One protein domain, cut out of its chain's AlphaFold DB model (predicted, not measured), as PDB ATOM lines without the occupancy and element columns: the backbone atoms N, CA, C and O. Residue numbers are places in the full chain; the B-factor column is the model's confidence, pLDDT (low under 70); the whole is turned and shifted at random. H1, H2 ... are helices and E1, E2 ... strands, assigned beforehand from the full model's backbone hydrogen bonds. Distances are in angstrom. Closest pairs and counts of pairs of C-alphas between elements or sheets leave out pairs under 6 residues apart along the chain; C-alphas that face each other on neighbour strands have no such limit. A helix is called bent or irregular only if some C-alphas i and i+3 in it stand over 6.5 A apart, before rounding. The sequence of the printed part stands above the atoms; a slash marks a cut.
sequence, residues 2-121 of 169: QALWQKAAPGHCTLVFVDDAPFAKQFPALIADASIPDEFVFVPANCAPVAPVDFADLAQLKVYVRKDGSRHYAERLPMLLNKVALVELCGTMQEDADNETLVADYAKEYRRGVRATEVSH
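This is residues 2 to 121 of the 169 residues of an uncharacterized protein of Alistipes sp. 58_9_plus (UniProt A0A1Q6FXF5). A short ribbon of two antiparallel strands, E1 and E5, lies in the middle of a rounded domain, with a small three-strand sheet, E4 E3 E6, towards one end and the helices H2 and H4 at the opposite end. The longest helix, H5, lies on one side of the ribbon, in the gap between these two ends and crosswise to the line from one to the other, H3 meets the ribbon at Ala 59, and H1 lies far out near E2, from where a long unnamed stretch, residues 9 to 22, leads to H2. The printed part has 120 residues, with five named helices and six named strands in the order H1 H2 E1 E2 H3 E3 E4 E5 H4 H5 E6. The three-strand sheet is mixed and the class is mixed, helices and strands. The whole is compact, with a radius of gyration of the C-alphas of 14.3 A and spans of 38 by 34 by 27 A.

H1, residues 2 to 8, begins with C-alpha 2 at (-12.811, 37.475, 15.539) and is 9.9 A long. H2, residues 23 to 32, is 15.6 A long; it is irregular, but only just: C-alphas 25 and 28 are 6.6 A apart. Strand E1 holds residues 39 to 42, 9.5 A, and strand E2 residues 47 to 49. H3 is residues 55 to 59. E3, residues 62 to 65, measures 9.6 A, and E4 is residues 71 to 73. E5, residues 79 to 82, begins with C-alpha 79 at (-15.211, 29.824, -0.347) and is 10.0 A long. H4, residues 83 to 90, follows E5 at once and measures 10.2 A. H5, residues 99 to 110, is 16.2 A long. E6, residues 117 to 119, ends with C-alpha 119 at (-15.344, 17.002, 2.848).

In the sheet E4 E3 E6, E3 is the inner strand. E3 and E4 form a hairpin, antiparallel at 146 degrees, with N 64 and O 72 at 2.7 A, within hydrogen-bond range. E3 and E6 are parallel at 44 degrees, with N 65 and O 119 at 2.9 A. H5 is on this sheet but only grazes it, with residues 99 to 107; the C-alphas of Tyr 73 in E4 and Glu 100 are its closest pair with E4, 5.7 A apart. E1 and E5 are antiparallel neighbours at 143 degrees, with N 42 and O 79 at 2.8 A and N 81 and O 40 at 2.8 A. H5 and E5 are near each other, with 9 pairs of C-alphas within 10 A. The closest C-alphas of H3 and E5 are those of Ala 59 and Leu 80, 4.6 A apart. H4 touches H5, which meets it with residues 105 to 110 alone, at a steep tilt of 57 degrees, opposite ways; the closest C-alphas are those of Ala 85 and Tyr 110, 6.5 A apart. H2 touches H4 at a steep tilt of 45 degrees, opposite ways, with the C-alphas of Ile 31 and Lys 83 closest at 5.5 A. H2 and H5 only just touch, only at their ends, with 3 pairs of C-alphas within 8 A; Phe 23 and Asn 99 have the closest C-alphas, 6.5 A apart. H1 touches no helix; its closest C-alpha pair with E2 is Ala 8 and Pro 49, 6.3 A. E2 pairs with no named strand. In H1, H3, H4 and H5 every O i to N i+4 pair is within hydrogen-bond range; in H2 3 of 6 are.

The C-alphas farthest apart are those of Ala 34 and Asp 68, at 43.3 A. The printed part has no cut. The link from H1 to H2, residues 9 to 22, is long. The mean pLDDT of the printed part is 88.2, and residues 10 to 13 are under 70.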
ATOM      1  N   GLN A   2     -14.023  36.796  16.021       82.50
ATOM      2  CA  GLN A   2     -12.811  37.475  15.539       82.50
ATOM      3  C   GLN A   2     -11.492  36.909  16.087       82.50
ATOM      4  O   GLN A   2     -10.622  36.541  15.303       82.50
ATOM      5  N   ALA A   3     -11.375  36.745  17.408       84.69
ATOM      6  CA  ALA A   3     -10.164  36.198  18.028       84.69
ATOM      7  C   ALA A   3      -9.808  34.778  17.536       84.69
ATOM      8  O   ALA A   3      -8.631  34.439  17.423       84.69
ATOM      9  N   LEU A   4     -10.811  33.951  17.199       88.31
ATOM     10  CA  LEU A   4     -10.574  32.602  16.668       88.31
ATOM     11  C   LEU A   4      -9.919  32.668  15.287       88.31
ATOM     12  O   LEU A   4      -8.948  31.955  15.049       88.31
ATOM     13  N   TRP A   5     -10.414  33.543  14.411       88.31
ATOM     14  CA  TRP A   5      -9.865  33.727  13.067       88.31
ATOM     15  C   TRP A   5      -8.504  34.410  13.073       88.31
ATOM     16  O   TRP A   5      -7.610  33.948  12.375       88.31
ATOM     17  N   GLN A   6      -8.301  35.431  13.907       86.94
ATOM     18  CA  GLN A   6      -6.991  36.079  14.050       86.94
ATOM     19  C   GLN A   6      -5.910  35.084  14.498       86.94
ATOM     20  O   GLN A   6      -4.788  35.126  14.004       86.94
ATOM     21  N   LYS A   7      -6.256  34.160  15.405       86.50
ATOM     22  CA  LYS A   7      -5.348  33.099  15.859       86.50
ATOM     23  C   LYS A   7      -5.130  32.014  14.802       86.50
ATOM     24  O   LYS A   7      -4.044  31.453  14.730       86.50
ATOM     25  N   ALA A   8      -6.165  31.673  14.034       88.38
ATOM     26  CA  ALA A   8      -6.113  30.587  13.057       88.38
ATOM     27  C   ALA A   8      -5.456  30.981  11.727       88.38
ATOM     28  O   ALA A   8      -4.866  30.119  11.085       88.38
ATOM     29  N   ALA A   9      -5.531  32.254  11.337       84.94
ATOM     30  CA  ALA A   9      -4.937  32.793  10.117       84.94
ATOM     31  C   ALA A   9      -3.986  33.970  10.438       84.94
ATOM     32  O   ALA A   9      -4.249  35.109  10.033       84.94
ATOM     33  N   PRO A  10      -2.900  33.745  11.205       68.88
ATOM     34  CA  PRO A  10      -2.013  34.825  11.613       68.88
ATOM     35  C   PRO A  10      -1.270  35.407  10.401       68.88
ATOM     36  O   PRO A  10      -0.569  34.698   9.687       68.88
ATOM     37  N   GLY A  11      -1.406  36.718  10.184       65.38
ATOM     38  CA  GLY A  11      -0.510  37.501   9.322       65.38
ATOM     39  C   GLY A  11      -0.776  37.489   7.812       65.38
ATOM     40  O   GLY A  11      -0.026  38.137   7.086       65.38
ATOM     41  N   HIS A  12      -1.823  36.813   7.321       62.72
ATOM     42  CA  HIS A  12      -2.061  36.669   5.872       62.72
ATOM     43  C   HIS A  12      -3.448  37.101   5.379       62.72
ATOM     44  O   HIS A  12      -3.703  37.055   4.177       62.72
ATOM     45  N   CYS A  13      -4.346  37.535   6.267       69.25
ATOM     46  CA  CYS A  13      -5.698  37.937   5.880       69.25
ATOM     47  C   CYS A  13      -6.156  39.184   6.642       69.25
ATOM     48  O   CYS A  13      -6.087  39.231   7.872       69.25
ATOM     49  N   THR A  14      -6.689  40.165   5.915       80.88
ATOM     50  CA  THR A  14      -7.515  41.224   6.502       80.88
ATOM     51  C   THR A  14      -8.894  40.640   6.776       80.88
ATOM     52  O   THR A  14      -9.564  40.173   5.858       80.88
ATOM     53  N   LEU A  15      -9.316  40.633   8.041       82.56
ATOM     54  CA  LEU A  15     -10.655  40.181   8.413       82.56
ATOM     55  C   LEU A  15     -11.628  41.353   8.307       82.56
ATOM     56  O   LEU A  15     -11.509  42.318   9.062       82.56
ATOM     57  N   VAL A  16     -12.591  41.237   7.397       84.75
ATOM     58  CA  VAL A  16     -13.713  42.170   7.259       84.75
ATOM     59  C   VAL A  16     -14.962  41.480   7.796       84.75
ATOM     60  O   VAL A  16     -15.277  40.359   7.399       84.75
ATOM     61  N   PHE A  17     -15.643  42.131   8.735       81.00
ATOM     62  CA  PHE A  17     -16.895  41.644   9.306       81.00
ATOM     63  C   PHE A  17     -18.046  42.413   8.678       81.00
ATOM     64  O   PHE A  17     -18.011  43.641   8.639       81.00
ATOM     65  N   VAL A  18     -19.044  41.679   8.203       80.06
ATOM     66  CA  VAL A  18     -20.272  42.227   7.627       80.06
ATOM     67  C   VAL A  18     -21.454  41.927   8.538       80.06
ATOM     68  O   VAL A  18     -21.400  40.986   9.337       80.06
ATOM     69  N   ASP A  19     -22.501  42.741   8.426       78.06
ATOM     70  CA  ASP A  19     -23.733  42.557   9.185       78.06
ATOM     71  C   ASP A  19     -24.414  41.224   8.850       78.06
ATOM     72  O   ASP A  19     -24.272  40.675   7.752       78.06
ATOM     73  N   ASP A  20     -25.182  40.711   9.812       76.00
ATOM     74  CA  ASP A  20     -25.958  39.491   9.622       76.00
ATOM     75  C   ASP A  20     -27.098  39.748   8.630       76.00
ATOM     76  O   ASP A  20     -28.050  40.484   8.903       76.00
ATOM     77  N   ALA A  21     -26.985  39.147   7.450       80.25
ATOM     78  CA  ALA A  21     -28.000  39.192   6.414       80.25
ATOM     79  C   ALA A  21     -28.087  37.833   5.707       80.25
ATOM     80  O   ALA A  21     -27.122  37.064   5.709       80.25
ATOM     81  N   PRO A  22     -29.215  37.509   5.054       79.94
ATOM     82  CA  PRO A  22     -29.296  36.329   4.202       79.94
ATOM     83  C   PRO A  22     -28.162  36.310   3.170       79.94
ATOM     84  O   PRO A  22     -27.810  37.355   2.628       79.94
ATOM     85  N   PHE A  23     -27.614  35.128   2.888       80.12
ATOM     86  CA  PHE A  23     -26.396  34.926   2.087       80.12
ATOM     87  C   PHE A  23     -26.377  35.748   0.785       80.12
ATOM     88  O   PHE A  23     -25.466  36.543   0.576       80.12
ATOM     89  N   ALA A  24     -27.431  35.656  -0.032       81.19
ATOM     90  CA  ALA A  24     -27.552  36.422  -1.276       81.19
ATOM     91  C   ALA A  24     -27.584  37.946  -1.064       81.19
ATOM     92  O   ALA A  24     -27.036  38.706  -1.858       81.19
ATOM     93  N   LYS A  25     -28.206  38.409   0.028       84.12
ATOM     94  CA  LYS A  25     -28.376  39.840   0.328       84.12
ATOM     95  C   LYS A  25     -27.082  40.511   0.789       84.12
ATOM     96  O   LYS A  25     -27.019  41.736   0.797       84.12
ATOM     97  N   GLN A  26     -26.056  39.735   1.137       86.12
ATOM     98  CA  GLN A  26     -24.737  40.269   1.486       86.12
ATOM     99  C   GLN A  26     -23.937  40.694   0.244       86.12
ATOM    100  O   GLN A  26     -23.123  41.614   0.321       86.12
ATOM    101  N   PHE A  27     -24.166  40.063  -0.914       87.31
ATOM    102  CA  PHE A  27     -23.326  40.263  -2.099       87.31
ATOM    103  C   PHE A  27     -23.337  41.687  -2.664       87.31
ATOM    104  O   PHE A  27     -22.246  42.180  -2.945       87.31
ATOM    105  N   PRO A  28     -24.472  42.406  -2.774       88.38
ATOM    106  CA  PRO A  28     -24.455  43.779  -3.282       88.38
ATOM    107  C   PRO A  28     -23.560  44.717  -2.460       88.38
ATOM    108  O   PRO A  28     -22.801  45.500  -3.030       88.38
ATOM    109  N   ALA A  29     -23.600  44.600  -1.127       88.19
ATOM    110  CA  ALA A  29     -22.753  45.390  -0.237       88.19
ATOM    111  C   ALA A  29     -21.271  45.010  -0.387       88.19
ATOM    112  O   ALA A  29     -20.423  45.891  -0.511       88.19
ATOM    113  N   LEU A  30     -20.968  43.709  -0.458       89.19
ATOM    114  CA  LEU A  30     -19.605  43.207  -0.665       89.19
ATOM    115  C   LEU A  30     -19.012  43.667  -2.006       89.19
ATOM    116  O   LEU A  30     -17.849  44.060  -2.066       89.19
ATOM    117  N   ILE A  31     -19.806  43.634  -3.080       90.75
ATOM    118  CA  ILE A  31     -19.407  44.093  -4.416       90.75
ATOM    119  C   ILE A  31     -19.069  45.590  -4.375       90.75
ATOM    120  O   ILE A  31     -17.999  45.984  -4.841       90.75
ATOM    121  N   ALA A  32     -19.956  46.403  -3.792       90.69
ATOM    122  CA  ALA A  32     -19.822  47.857  -3.747       90.69
ATOM    123  C   ALA A  32     -18.689  48.357  -2.828       90.69
ATOM    124  O   ALA A  32     -18.208  49.476  -3.005       90.69
ATOM    125  N   ASP A  33     -18.249  47.551  -1.858       91.12
ATOM    126  CA  ASP A  33     -17.201  47.935  -0.913       91.12
ATOM    127  C   ASP A  33     -15.804  47.898  -1.555       91.12
ATOM    128  O   ASP A  33     -15.192  46.840  -1.703       91.12
ATOM    129  N   ALA A  34     -15.267  49.069  -1.903       90.19
ATOM    130  CA  ALA A  34     -13.944  49.222  -2.512       90.19
ATOM    131  C   ALA A  34     -12.768  48.775  -1.616       90.19
ATOM    132  O   ALA A  34     -11.652  48.637  -2.114       90.19
ATOM    133  N   SER A  35     -12.988  48.553  -0.315       89.75
ATOM    134  CA  SER A  35     -11.964  48.006   0.586       89.75
ATOM    135  C   SER A  35     -11.785  46.491   0.440       89.75
ATOM    136  O   SER A  35     -10.741  45.954   0.817       89.75
ATOM    137  N   ILE A  36     -12.777  45.803  -0.135       91.06
ATOM    138  CA  ILE A  36     -12.729  44.368  -0.408       91.06
ATOM    139  C   ILE A  36     -12.130  44.157  -1.809       91.06
ATOM    140  O   ILE A  36     -12.653  44.722  -2.776       91.06
ATOM    141  N   PRO A  37     -11.065  43.345  -1.956       91.75
ATOM    142  CA  PRO A  37     -10.501  43.014  -3.263       91.75
ATOM    143  C   PRO A  37     -11.501  42.300  -4.181       91.75
ATOM    144  O   PRO A  37     -12.490  41.732  -3.717       91.75
ATOM    145  N   ASP A  38     -11.215  42.271  -5.484       93.38
ATOM    146  CA  ASP A  38     -12.063  41.568  -6.457       93.38
ATOM    147  C   ASP A  38     -12.158  40.070  -6.174       93.38
ATOM    148  O   ASP A  38     -13.235  39.501  -6.309       93.38
ATOM    149  N   GLU A  39     -11.062  39.441  -5.746       93.12
ATOM    150  CA  GLU A  39     -11.051  38.065  -5.252       93.12
ATOM    151  C   GLU A  39     -10.892  38.044  -3.735       93.12
ATOM    152  O   GLU A  39      -9.924  38.568  -3.181       93.12
ATOM    153  N   PHE A  40     -11.834  37.402  -3.053       93.56
ATOM    154  CA  PHE A  40     -11.846  37.332  -1.598       93.56
ATOM    155  C   PHE A  40     -12.432  36.008  -1.116       93.56
ATOM    156  O   PHE A  40     -13.209  35.347  -1.803       93.56
ATOM    157  N   VAL A  41     -12.056  35.603   0.096       93.75
ATOM    158  CA  VAL A  41     -12.680  34.454   0.756       93.75
ATOM    159  C   VAL A  41     -13.901  34.945   1.516       93.75
ATOM    160  O   VAL A  41     -13.777  35.723   2.459       93.75
ATOM    161  N   PHE A  42     -15.069  34.437   1.146       93.06
ATOM    162  CA  PHE A  42     -16.275  34.583   1.942       93.06
ATOM    163  C   PHE A  42     -16.325  33.495   3.014       93.06
ATOM    164  O   PHE A  42     -16.160  32.310   2.716       93.06
ATOM    165  N   VAL A  43     -16.565  33.897   4.262       92.25
ATOM    166  CA  VAL A  43     -16.729  32.988   5.400       92.25
ATOM    167  C   VAL A  43     -18.189  33.043   5.853       92.25
ATOM    168  O   VAL A  43     -18.607  34.068   6.391       92.25
ATOM    169  N   PRO A  44     -18.963  31.957   5.681       90.56
ATOM    170  CA  PRO A  44     -20.339  31.908   6.155       90.56
ATOM    171  C   PRO A  44     -20.441  32.080   7.672       90.56
ATOM    172  O   PRO A  44     -19.543  31.690   8.428       90.56
ATOM    173  N   ALA A  45     -21.582  32.601   8.123       88.69
ATOM    174  CA  ALA A  45     -21.913  32.647   9.540       88.69
ATOM    175  C   ALA A  45     -21.805  31.251  10.181       88.69
ATOM    176  O   ALA A  45     -22.027  30.225   9.535       88.69
ATOM    177  N   ASN A  46     -21.479  31.213  11.476       92.56
ATOM    178  CA  ASN A  46     -21.369  29.980  12.265       92.56
ATOM    179  C   ASN A  46     -20.313  28.976  11.758       92.56
ATOM    180  O   ASN A  46     -20.381  27.782  12.065       92.56
ATOM    181  N   CYS A  47     -19.316  29.461  11.010       94.06
ATOM    182  CA  CYS A  47     -18.118  28.717  10.642       94.06
ATOM    183  C   CYS A  47     -16.919  29.178  11.486       94.06
ATOM    184  O   CYS A  47     -16.521  30.346  11.454       94.06
ATOM    185  N   ALA A  48     -16.329  28.258  12.250       93.69
ATOM    186  CA  ALA A  48     -15.187  28.527  13.115       93.69
ATOM    187  C   ALA A  48     -13.975  27.671  12.739       93.69
ATOM    188  O   ALA A  48     -14.107  26.449  12.629       93.69
ATOM    189  N   PRO A  49     -12.777  28.267  12.631       93.81
ATOM    190  CA  PRO A  49     -11.549  27.520  12.475       93.81
ATOM    191  C   PRO A  49     -11.117  26.973  13.839       93.81
ATOM    192  O   PRO A  49     -11.053  27.694  14.841       93.81
ATOM    193  N   VAL A  50     -10.800  25.682  13.874       93.56
ATOM    194  CA  VAL A  50     -10.378  24.950  15.081       93.56
ATOM    195  C   VAL A  50      -8.965  24.368  14.948       93.56
ATOM    196  O   VAL A  50      -8.422  23.839  15.914       93.56
ATOM    197  N   ALA A  51      -8.301  24.650  13.824       92.12
ATOM    198  CA  ALA A  51      -6.864  24.495  13.584       92.12
ATOM    199  C   ALA A  51      -6.307  25.750  12.869       92.12
ATOM    200  O   ALA A  51      -7.103  26.613  12.485       92.12
ATOM    201  N   PRO A  52      -4.978  25.910  12.725       91.62
ATOM    202  CA  PRO A  52      -4.409  26.874  11.783       91.62
ATOM    203  C   PRO A  52      -4.891  26.595  10.354       91.62
ATOM    204  O   PRO A  52      -5.021  25.431   9.968       91.62
ATOM    205  N   VAL A  53      -5.163  27.650   9.590       91.62
ATOM    206  CA  VAL A  53      -5.668  27.575   8.213       91.62
ATOM    207  C   VAL A  53      -4.873  28.515   7.319       91.62
ATOM    208  O   VAL A  53      -4.518  29.620   7.731       91.62
ATOM    209  N   ASP A  54      -4.600  28.077   6.094       90.31
ATOM    210  CA  ASP A  54      -3.962  28.894   5.062       90.31
ATOM    211  C   ASP A  54      -4.958  29.295   3.960       90.31
ATOM    212  O   ASP A  54      -6.129  28.906   3.962       90.31
ATOM    213  N   PHE A  55      -4.505  30.096   2.993       88.94
ATOM    214  CA  PHE A  55      -5.361  30.504   1.879       88.94
ATOM    215  C   PHE A  55      -5.836  29.314   1.032       88.94
ATOM    216  O   PHE A  55      -6.958  29.341   0.533       88.94
ATOM    217  N   ALA A  56      -5.034  28.255   0.886       89.44
ATOM    218  CA  ALA A  56      -5.419  27.088   0.099       89.44
ATOM    219  C   ALA A  56      -6.593  26.346   0.750       89.44
ATOM    220  O   ALA A  56      -7.532  25.952   0.058       89.44
ATOM    221  N   ASP A  57      -6.599  26.216   2.076       91.69
ATOM    222  CA  ASP A  57      -7.718  25.653   2.830       91.69
ATOM    223  C   ASP A  57      -9.007  26.449   2.625       91.69
ATOM    224  O   ASP A  57     -10.093  25.887   2.437       91.69
ATOM    225  N   LEU A  58      -8.886  27.771   2.629       93.31
ATOM    226  CA  LEU A  58     -10.015  28.680   2.503       93.31
ATOM    227  C   LEU A  58     -10.561  28.734   1.073       93.31
ATOM    228  O   LEU A  58     -11.771  28.648   0.879       93.31
ATOM    229  N   ALA A  59      -9.684  28.790   0.073       92.44
ATOM    230  CA  ALA A  59     -10.053  29.011  -1.320       92.44
ATOM    231  C   ALA A  59     -10.569  27.760  -2.050       92.44
ATOM    232  O   ALA A  59     -11.170  27.881  -3.120       92.44
ATOM    233  N   GLN A  60     -10.351  26.557  -1.507       92.88
ATOM    234  CA  GLN A  60     -10.829  25.310  -2.116       92.88
ATOM    235  C   GLN A  60     -12.341  25.333  -2.375       92.88
ATOM    236  O   GLN A  60     -13.122  25.692  -1.492       92.88
ATOM    237  N   LEU A  61     -12.758  24.880  -3.560       94.62
ATOM    238  CA  LEU A  61     -14.148  24.500  -3.805       94.62
ATOM    239  C   LEU A  61     -14.425  23.200  -3.049       94.62
ATOM    240  O   LEU A  61     -13.642  22.259  -3.160       94.62
ATOM    241  N   LYS A  62     -15.504  23.145  -2.272       95.19
ATOM    242  CA  LYS A  62     -15.770  22.037  -1.348       95.19
ATOM    243  C   LYS A  62     -17.170  21.485  -1.564       95.19
ATOM    244  O   LYS A  62     -18.112  22.247  -1.779       95.19
ATOM    245  N   VAL A  63     -17.298  20.168  -1.451       95.69
ATOM    246  CA  VAL A  63     -18.586  19.469  -1.459       95.69
ATOM    247  C   VAL A  63     -18.693  18.563  -0.238       95.69
ATOM    248  O   VAL A  63     -17.761  17.821   0.076       95.69
ATOM    249  N   TYR A  64     -19.823  18.622   0.458       94.81
ATOM    250  CA  TYR A  64     -20.170  17.660   1.489       94.81
ATOM    251  C   TYR A  64     -20.503  16.313   0.863       94.81
ATOM    252  O   TYR A  64     -21.362  16.232  -0.013       94.81
ATOM    253  N   VAL A  65     -19.869  15.258   1.366       94.06
ATOM    254  CA  VAL A  65     -20.219  13.871   1.050       94.06
ATOM    255  C   VAL A  65     -20.971  13.273   2.231       94.06
ATOM    256  O   VAL A  65     -20.442  13.192   3.349       94.06
ATOM    257  N   ARG A  66     -22.219  12.871   1.986       88.44
ATOM    258  CA  ARG A  66     -23.066  12.186   2.971       88.44
ATOM    259  C   ARG A  66     -22.819  10.676   2.951       88.44
ATOM    260  O   ARG A  66     -22.193  10.141   2.040       88.44
ATOM    261  N   LYS A  67     -23.339   9.968   3.959       86.50
ATOM    262  CA  LYS A  67     -23.194   8.505   4.096       86.50
ATOM    263  C   LYS A  67     -23.776   7.711   2.926       86.50
ATOM    264  O   LYS A  67     -23.297   6.620   2.647       86.50
ATOM    265  N   ASP A  68     -24.799   8.248   2.270       90.19
ATOM    266  CA  ASP A  68     -25.428   7.658   1.083       90.19
ATOM    267  C   ASP A  68     -24.650   7.936  -0.220       90.19
ATOM    268  O   ASP A  68     -25.073   7.511  -1.290       90.19
ATOM    269  N   GLY A  69     -23.514   8.639  -0.142       89.38
ATOM    270  CA  GLY A  69     -22.688   9.015  -1.287       89.38
ATOM    271  C   GLY A  69     -23.176  10.253  -2.042       89.38
ATOM    272  O   GLY A  69     -22.516  10.669  -2.998       89.38
ATOM    273  N   SER A  70     -24.289  10.869  -1.627       92.38
ATOM    274  CA  SER A  70     -24.752  12.126  -2.217       92.38
ATOM    275  C   SER A  70     -23.759  13.261  -1.952       92.38
ATOM    276  O   SER A  70     -23.096  13.320  -0.906       92.38
ATOM    277  N   ARG A  71     -23.645  14.152  -2.943       93.62
ATOM    278  CA  ARG A  71     -22.734  15.298  -2.939       93.62
ATOM    279  C   ARG A  71     -23.529  16.591  -2.963       93.62
ATOM    280  O   ARG A  71     -24.381  16.762  -3.827       93.62
ATOM    281  N   HIS A  72     -23.180  17.484  -2.049       92.88
ATOM    282  CA  HIS A  72     -23.821  18.781  -1.857       92.88
ATOM    283  C   HIS A  72     -22.763  19.873  -1.785       92.88
ATOM    284  O   HIS A  72     -21.711  19.646  -1.188       92.88
ATOM    285  N   TYR A  73     -22.991  21.046  -2.367       93.56
ATOM    286  CA  TYR A  73     -22.008  22.128  -2.248       93.56
ATOM    287  C   TYR A  73     -21.916  22.631  -0.805       93.56
ATOM    288  O   TYR A  73     -22.916  22.749  -0.104       93.56
ATOM    289  N   ALA A  74     -20.691  22.882  -0.335       92.62
ATOM    290  CA  ALA A  74     -20.450  23.188   1.071       92.62
ATOM    291  C   ALA A  74     -20.687  24.670   1.401       92.62
ATOM    292  O   ALA A  74     -19.749  25.437   1.613       92.62
ATOM    293  N   GLU A  75     -21.954  25.062   1.478       92.31
ATOM    294  CA  GLU A  75     -22.407  26.438   1.692       92.31
ATOM    295  C   GLU A  75     -22.113  27.008   3.090       92.31
ATOM    296  O   GLU A  75     -22.167  28.220   3.288       92.31
ATOM    297  N   ARG A  76     -21.765  26.157   4.067       93.38
ATOM    298  CA  ARG A  76     -21.342  26.571   5.425       93.38
ATOM    299  C   ARG A  76     -19.826  26.617   5.625       93.38
ATOM    300  O   ARG A  76     -19.364  26.730   6.762       93.38
ATOM    301  N   LEU A  77     -19.038  26.483   4.559       95.06
ATOM    302  CA  LEU A  77     -17.577  26.559   4.618       95.06
ATOM    303  C   LEU A  77     -17.028  27.759   3.844       95.06
ATOM    304  O   LEU A  77     -17.700  28.275   2.954       95.06
ATOM    305  N   PRO A  78     -15.793  28.196   4.163       94.69
ATOM    306  CA  PRO A  78     -15.147  29.268   3.430       94.69
ATOM    307  C   PRO A  78     -15.020  28.937   1.945       94.69
ATOM    308  O   PRO A  78     -14.698  27.793   1.586       94.69
ATOM    309  N   MET A  79     -15.239  29.947   1.107       94.00
ATOM    310  CA  MET A  79     -15.211  29.824  -0.347       94.00
ATOM    311  C   MET A  79     -14.578  31.052  -0.998       94.00
ATOM    312  O   MET A  79     -14.781  32.176  -0.546       94.00
ATOM    313  N   LEU A  80     -13.819  30.830  -2.071       94.50
ATOM    314  CA  LEU A  80     -13.276  31.910  -2.890       94.50
ATOM    315  C   LEU A  80     -14.367  32.466  -3.809       94.50
ATOM    316  O   LEU A  80     -14.889  31.731  -4.653       94.50
ATOM    317  N   LEU A  81     -14.657  33.754  -3.658       93.94
ATOM    318  CA  LEU A  81     -15.583  34.505  -4.491       93.94
ATOM    319  C   LEU A  81     -14.847  35.575  -5.297       93.94
ATOM    320  O   LEU A  81     -13.793  36.066  -4.892       93.94
ATOM    321  N   ASN A  82     -15.437  35.931  -6.433       93.69
ATOM    322  CA  ASN A  82     -14.979  36.996  -7.305       93.69
ATOM    323  C   ASN A  82     -16.112  38.009  -7.525       93.69
ATOM    324  O   ASN A  82     -17.226  37.617  -7.872       93.69
ATOM    325  N   LYS A  83     -15.840  39.305  -7.350       93.56
ATOM    326  CA  LYS A  83     -16.847  40.371  -7.480       93.56
ATOM    327  C   LYS A  83     -17.493  40.431  -8.862       93.56
ATOM    328  O   LYS A  83     -18.705  40.588  -8.933       93.56
ATOM    329  N   VAL A  84     -16.721  40.274  -9.938       92.00
ATOM    330  CA  VAL A  84     -17.239  40.297 -11.318       92.00
ATOM    331  C   VAL A  84     -18.231  39.154 -11.525       92.00
ATOM    332  O   VAL A  84     -19.347  39.378 -11.988       92.00
ATOM    333  N   ALA A  85     -17.867  37.951 -11.082       91.62
ATOM    334  CA  ALA A  85     -18.752  36.790 -11.113       91.62
ATOM    335  C   ALA A  85     -20.013  36.988 -10.253       91.62
ATOM    336  O   ALA A  85     -21.114  36.633 -10.664       91.62
ATOM    337  N   LEU A  86     -19.874  37.589  -9.066       90.38
ATOM    338  CA  LEU A  86     -21.017  37.874  -8.201       90.38
ATOM    339  C   LEU A  86     -21.971  38.912  -8.801       90.38
ATOM    340  O   LEU A  86     -23.172  38.774  -8.601       90.38
ATOM    341  N   VAL A  87     -21.482  39.920  -9.531       90.38
ATOM    342  CA  VAL A  87     -22.337  40.904 -10.226       90.38
ATOM    343  C   VAL A  87     -23.252  40.208 -11.230       90.38
ATOM    344  O   VAL A  87     -24.460  40.443 -11.232       90.38
ATOM    345  N   GLU A  88     -22.688  39.330 -12.057       88.50
ATOM    346  CA  GLU A  88     -23.447  38.572 -13.053       88.50
ATOM    347  C   GLU A  88     -24.426  37.590 -12.393       88.50
ATOM    348  O   GLU A  88     -25.599  37.526 -12.774       88.50
ATOM    349  N   LEU A  89     -23.982  36.884 -11.348       85.31
ATOM    350  CA  LEU A  89     -24.826  35.954 -10.603       85.31
ATOM    351  C   LEU A  89     -25.996  36.684  -9.927       85.31
ATOM    352  O   LEU A  89     -27.141  36.277 -10.098       85.31
ATOM    353  N   CYS A  90     -25.754  37.811  -9.250       80.94
ATOM    354  CA  CYS A  90     -26.806  38.608  -8.605       80.94
ATOM    355  C   CYS A  90     -27.887  39.074  -9.592       80.94
ATOM    356  O   CYS A  90     -29.039  39.223  -9.197       80.94
ATOM    357  N   GLY A  91     -27.542  39.281 -10.868       78.69
ATOM    358  CA  GLY A  91     -28.504  39.636 -11.915       78.69
ATOM    359  C   GLY A  91     -29.407  38.485 -12.374       78.69
ATOM    360  O   GLY A  91     -30.405  38.732 -13.048       78.69
ATOM    361  N   THR A  92     -29.068  37.240 -12.034       78.88
ATOM    362  CA  THR A  92     -29.764  36.022 -12.488       78.88
ATOM    363  C   THR A  92     -30.316  35.164 -11.345       78.88
ATOM    364  O   THR A  92     -31.083  34.233 -11.593       78.88
ATOM    365  N   MET A  93     -29.965  35.486 -10.097       74.06
ATOM    366  CA  MET A  93     -30.421  34.784  -8.899       74.06
ATOM    367  C   MET A  93     -31.932  34.911  -8.700       74.06
ATOM    368  O   MET A  93     -32.505  35.997  -8.764       74.06
ATOM    369  N   GLN A  94     -32.571  33.784  -8.382       74.00
ATOM    370  CA  GLN A  94     -33.935  33.782  -7.863       74.00
ATOM    371  C   GLN A  94     -33.932  34.334  -6.433       74.00
ATOM    372  O   GLN A  94     -33.065  33.967  -5.639       74.00
ATOM    373  N   GLU A  95     -34.909  35.180  -6.093       71.19
ATOM    374  CA  GLU A  95     -34.978  35.844  -4.777       71.19
ATOM    375  C   GLU A  95     -35.002  34.856  -3.593       71.19
ATOM    376  O   GLU A  95     -34.482  35.179  -2.525       71.19
ATOM    377  N   ASP A  96     -35.529  33.645  -3.810       77.62
ATOM    378  CA  ASP A  96     -35.721  32.609  -2.786       77.62
ATOM    379  C   ASP A  96     -34.787  31.393  -2.939       77.62
ATOM    380  O   ASP A  96     -35.016  30.351  -2.319       77.62
ATOM    381  N   ALA A  97     -33.742  31.483  -3.770       80.50
ATOM    382  CA  ALA A  97     -32.786  30.386  -3.907       80.50
ATOM    383  C   ALA A  97     -32.070  30.114  -2.573       80.50
ATOM    384  O   ALA A  97     -31.567  31.024  -1.908       80.50
ATOM    385  N   ASP A  98     -32.000  28.840  -2.188       87.06
ATOM    386  CA  ASP A  98     -31.271  28.435  -0.995       87.06
ATOM    387  C   ASP A  98     -29.750  28.575  -1.188       87.06
ATOM    388  O   ASP A  98     -29.223  28.543  -2.302       87.06
ATOM    389  N   ASN A  99     -29.025  28.703  -0.077       89.06
ATOM    390  CA  ASN A  99     -27.582  28.936  -0.090       89.06
ATOM    391  C   ASN A  99     -26.787  27.860  -0.858       89.06
ATOM    392  O   ASN A  99     -25.756  28.190  -1.438       89.06
ATOM    393  N   GLU A 100     -27.217  26.592  -0.856       91.19
ATOM    394  CA  GLU A 100     -26.514  25.527  -1.583       91.19
ATOM    395  C   GLU A 100     -26.659  25.726  -3.091       91.19
ATOM    396  O   GLU A 100     -25.650  25.706  -3.799       91.19
ATOM    397  N   THR A 101     -27.882  25.978  -3.566       90.50
ATOM    398  CA  THR A 101     -28.156  26.290  -4.976       90.50
ATOM    399  C   THR A 101     -27.305  27.467  -5.452       90.50
ATOM    400  O   THR A 101     -26.658  27.387  -6.494       90.50
ATOM    401  N   LEU A 102     -27.196  28.523  -4.643       88.38
ATOM    402  CA  LEU A 102     -26.392  29.697  -4.988       88.38
ATOM    403  C   LEU A 102     -24.898  29.385  -5.133       88.38
ATOM    404  O   LEU A 102     -24.242  29.857  -6.062       88.38
ATOM    405  N   VAL A 103     -24.348  28.571  -4.229       91.69
ATOM    406  CA  VAL A 103     -22.952  28.125  -4.325       91.69
ATOM    407  C   VAL A 103     -22.760  27.197  -5.524       91.69
ATOM    408  O   VAL A 103     -21.718  27.256  -6.180       91.69
ATOM    409  N   ALA A 104     -23.752  26.361  -5.834       92.19
ATOM    410  CA  ALA A 104     -23.725  25.466  -6.982       92.19
ATOM    411  C   ALA A 104     -23.693  26.236  -8.308       92.19
ATOM    412  O   ALA A 104     -22.849  25.936  -9.156       92.19
ATOM    413  N   ASP A 105     -24.553  27.244  -8.460       90.81
ATOM    414  CA  ASP A 105     -24.615  28.095  -9.650       90.81
ATOM    415  C   ASP A 105     -23.309  28.872  -9.829       90.81
ATOM    416  O   ASP A 105     -22.694  28.825 -10.898       90.81
ATOM    417  N   TYR A 106     -22.798  29.474  -8.748       91.75
ATOM    418  CA  TYR A 106     -21.491  30.129  -8.764       91.75
ATOM    419  C   TYR A 106     -20.373  29.170  -9.207       91.75
ATOM    420  O   TYR A 106     -19.551  29.496 -10.065       91.75
ATOM    421  N   ALA A 107     -20.324  27.965  -8.634       92.69
ATOM    422  CA  ALA A 107     -19.281  26.993  -8.938       92.69
ATOM    423  C   ALA A 107     -19.362  26.480 -10.384       92.69
ATOM    424  O   ALA A 107     -18.331  26.301 -11.038       92.69
ATOM    425  N   LYS A 108     -20.575  26.252 -10.889       90.62
ATOM    426  CA  LYS A 108     -20.813  25.756 -12.244       90.62
ATOM    427  C   LYS A 108     -20.351  26.754 -13.304       90.62
ATOM    428  O   LYS A 108     -19.682  26.343 -14.253       90.62
ATOM    429  N   GLU A 109     -20.683  28.028 -13.124       89.56
ATOM    430  CA  GLU A 109     -20.398  29.068 -14.115       89.56
ATOM    431  C   GLU A 109     -18.967  29.612 -13.975       89.56
ATOM    432  O   GLU A 109     -18.243  29.721 -14.965       89.56
ATOM    433  N   TYR A 110     -18.494  29.846 -12.745       89.75
ATOM    434  CA  TYR A 110     -17.251  30.596 -12.495       89.75
ATOM    435  C   TYR A 110     -16.100  29.762 -11.928       89.75
ATOM    436  O   TYR A 110     -14.975  30.244 -11.793       89.75
ATOM    437  N   ARG A 111     -16.341  28.488 -11.601       89.19
ATOM    438  CA  ARG A 111     -15.306  27.542 -11.141       89.19
ATOM    439  C   ARG A 111     -15.266  26.292 -12.023       89.19
ATOM    440  O   ARG A 111     -14.845  25.220 -11.584       89.19
ATOM    441  N   ARG A 112     -15.680  26.420 -13.289       86.00
ATOM    442  CA  ARG A 112     -15.716  25.314 -14.251       86.00
ATOM    443  C   ARG A 112     -14.332  24.675 -14.409       86.00
ATOM    444  O   ARG A 112     -13.337  25.352 -14.639       86.00
ATOM    445  N   GLY A 113     -14.275  23.349 -14.292       87.31
ATOM    446  CA  GLY A 113     -13.028  22.580 -14.383       87.31
ATOM    447  C   GLY A 113     -12.213  22.521 -13.085       87.31
ATOM    448  O   GLY A 113     -11.268  21.737 -13.006       87.31
ATOM    449  N   VAL A 114     -12.592  23.270 -12.043       90.62
ATOM    450  CA  VAL A 114     -11.992  23.137 -10.711       90.62
ATOM    451  C   VAL A 114     -12.544  21.880 -10.047       90.62
ATOM    452  O   VAL A 114     -13.750  21.731  -9.849       90.62
ATOM    453  N   ARG A 115     -11.655  20.960  -9.671       91.00
ATOM    454  CA  ARG A 115     -12.046  19.768  -8.915       91.00
ATOM    455  C   ARG A 115     -12.378  20.159  -7.478       91.00
ATOM    456  O   ARG A 115     -11.520  20.676  -6.769       91.00
ATOM    457  N   ALA A 116     -13.605  19.875  -7.049       93.06
ATOM    458  CA  ALA A 116     -14.012  20.094  -5.670       93.06
ATOM    459  C   ALA A 116     -13.327  19.101  -4.715       93.06
ATOM    460  O   ALA A 116     -13.216  17.907  -5.009       93.06
ATOM    461  N   THR A 117     -12.910  19.601  -3.554       94.44
ATOM    462  CA  THR A 117     -12.472  18.796  -2.417       94.44
ATOM    463  C   THR A 117     -13.693  18.190  -1.734       94.44
ATOM    464  O   THR A 117     -14.601  18.902  -1.299       94.44
ATOM    465  N   GLU A 118     -13.705  16.868  -1.605       95.12
ATOM    466  CA  GLU A 118     -14.719  16.164  -0.830       95.12
ATOM    467  C   GLU A 118     -14.428  16.309   0.664       95.12
ATOM    468  O   GLU A 118     -13.350  15.964   1.150       95.12
ATOM    469  N   VAL A 119     -15.406  16.827   1.399       94.94
ATOM    470  CA  VAL A 119     -15.344  17.002   2.848       94.94
ATOM    471  C   VAL A 119     -16.533  16.299   3.485       94.94
ATOM    472  O   VAL A 119     -17.611  16.211   2.904       94.94
ATOM    473  N   SER A 120     -16.364  15.773   4.691       90.19
ATOM    474  CA  SER A 120     -17.452  15.083   5.374       90.19
ATOM    475  C   SER A 120     -17.323  15.198   6.879       90.19
ATOM    476  O   SER A 120     -16.235  15.385   7.423       90.19
ATOM    477  N   HIS A 121     -18.465  15.040   7.539       82.38
ATOM    478  CA  HIS A 121     -18.520  14.786   8.966       82.38
ATOM    479  C   HIS A 121     -17.830  13.456   9.318       82.38
ATOM    480  O   HIS A 121     -17.090  13.379  10.296       82.38
TER     481      HIS A 121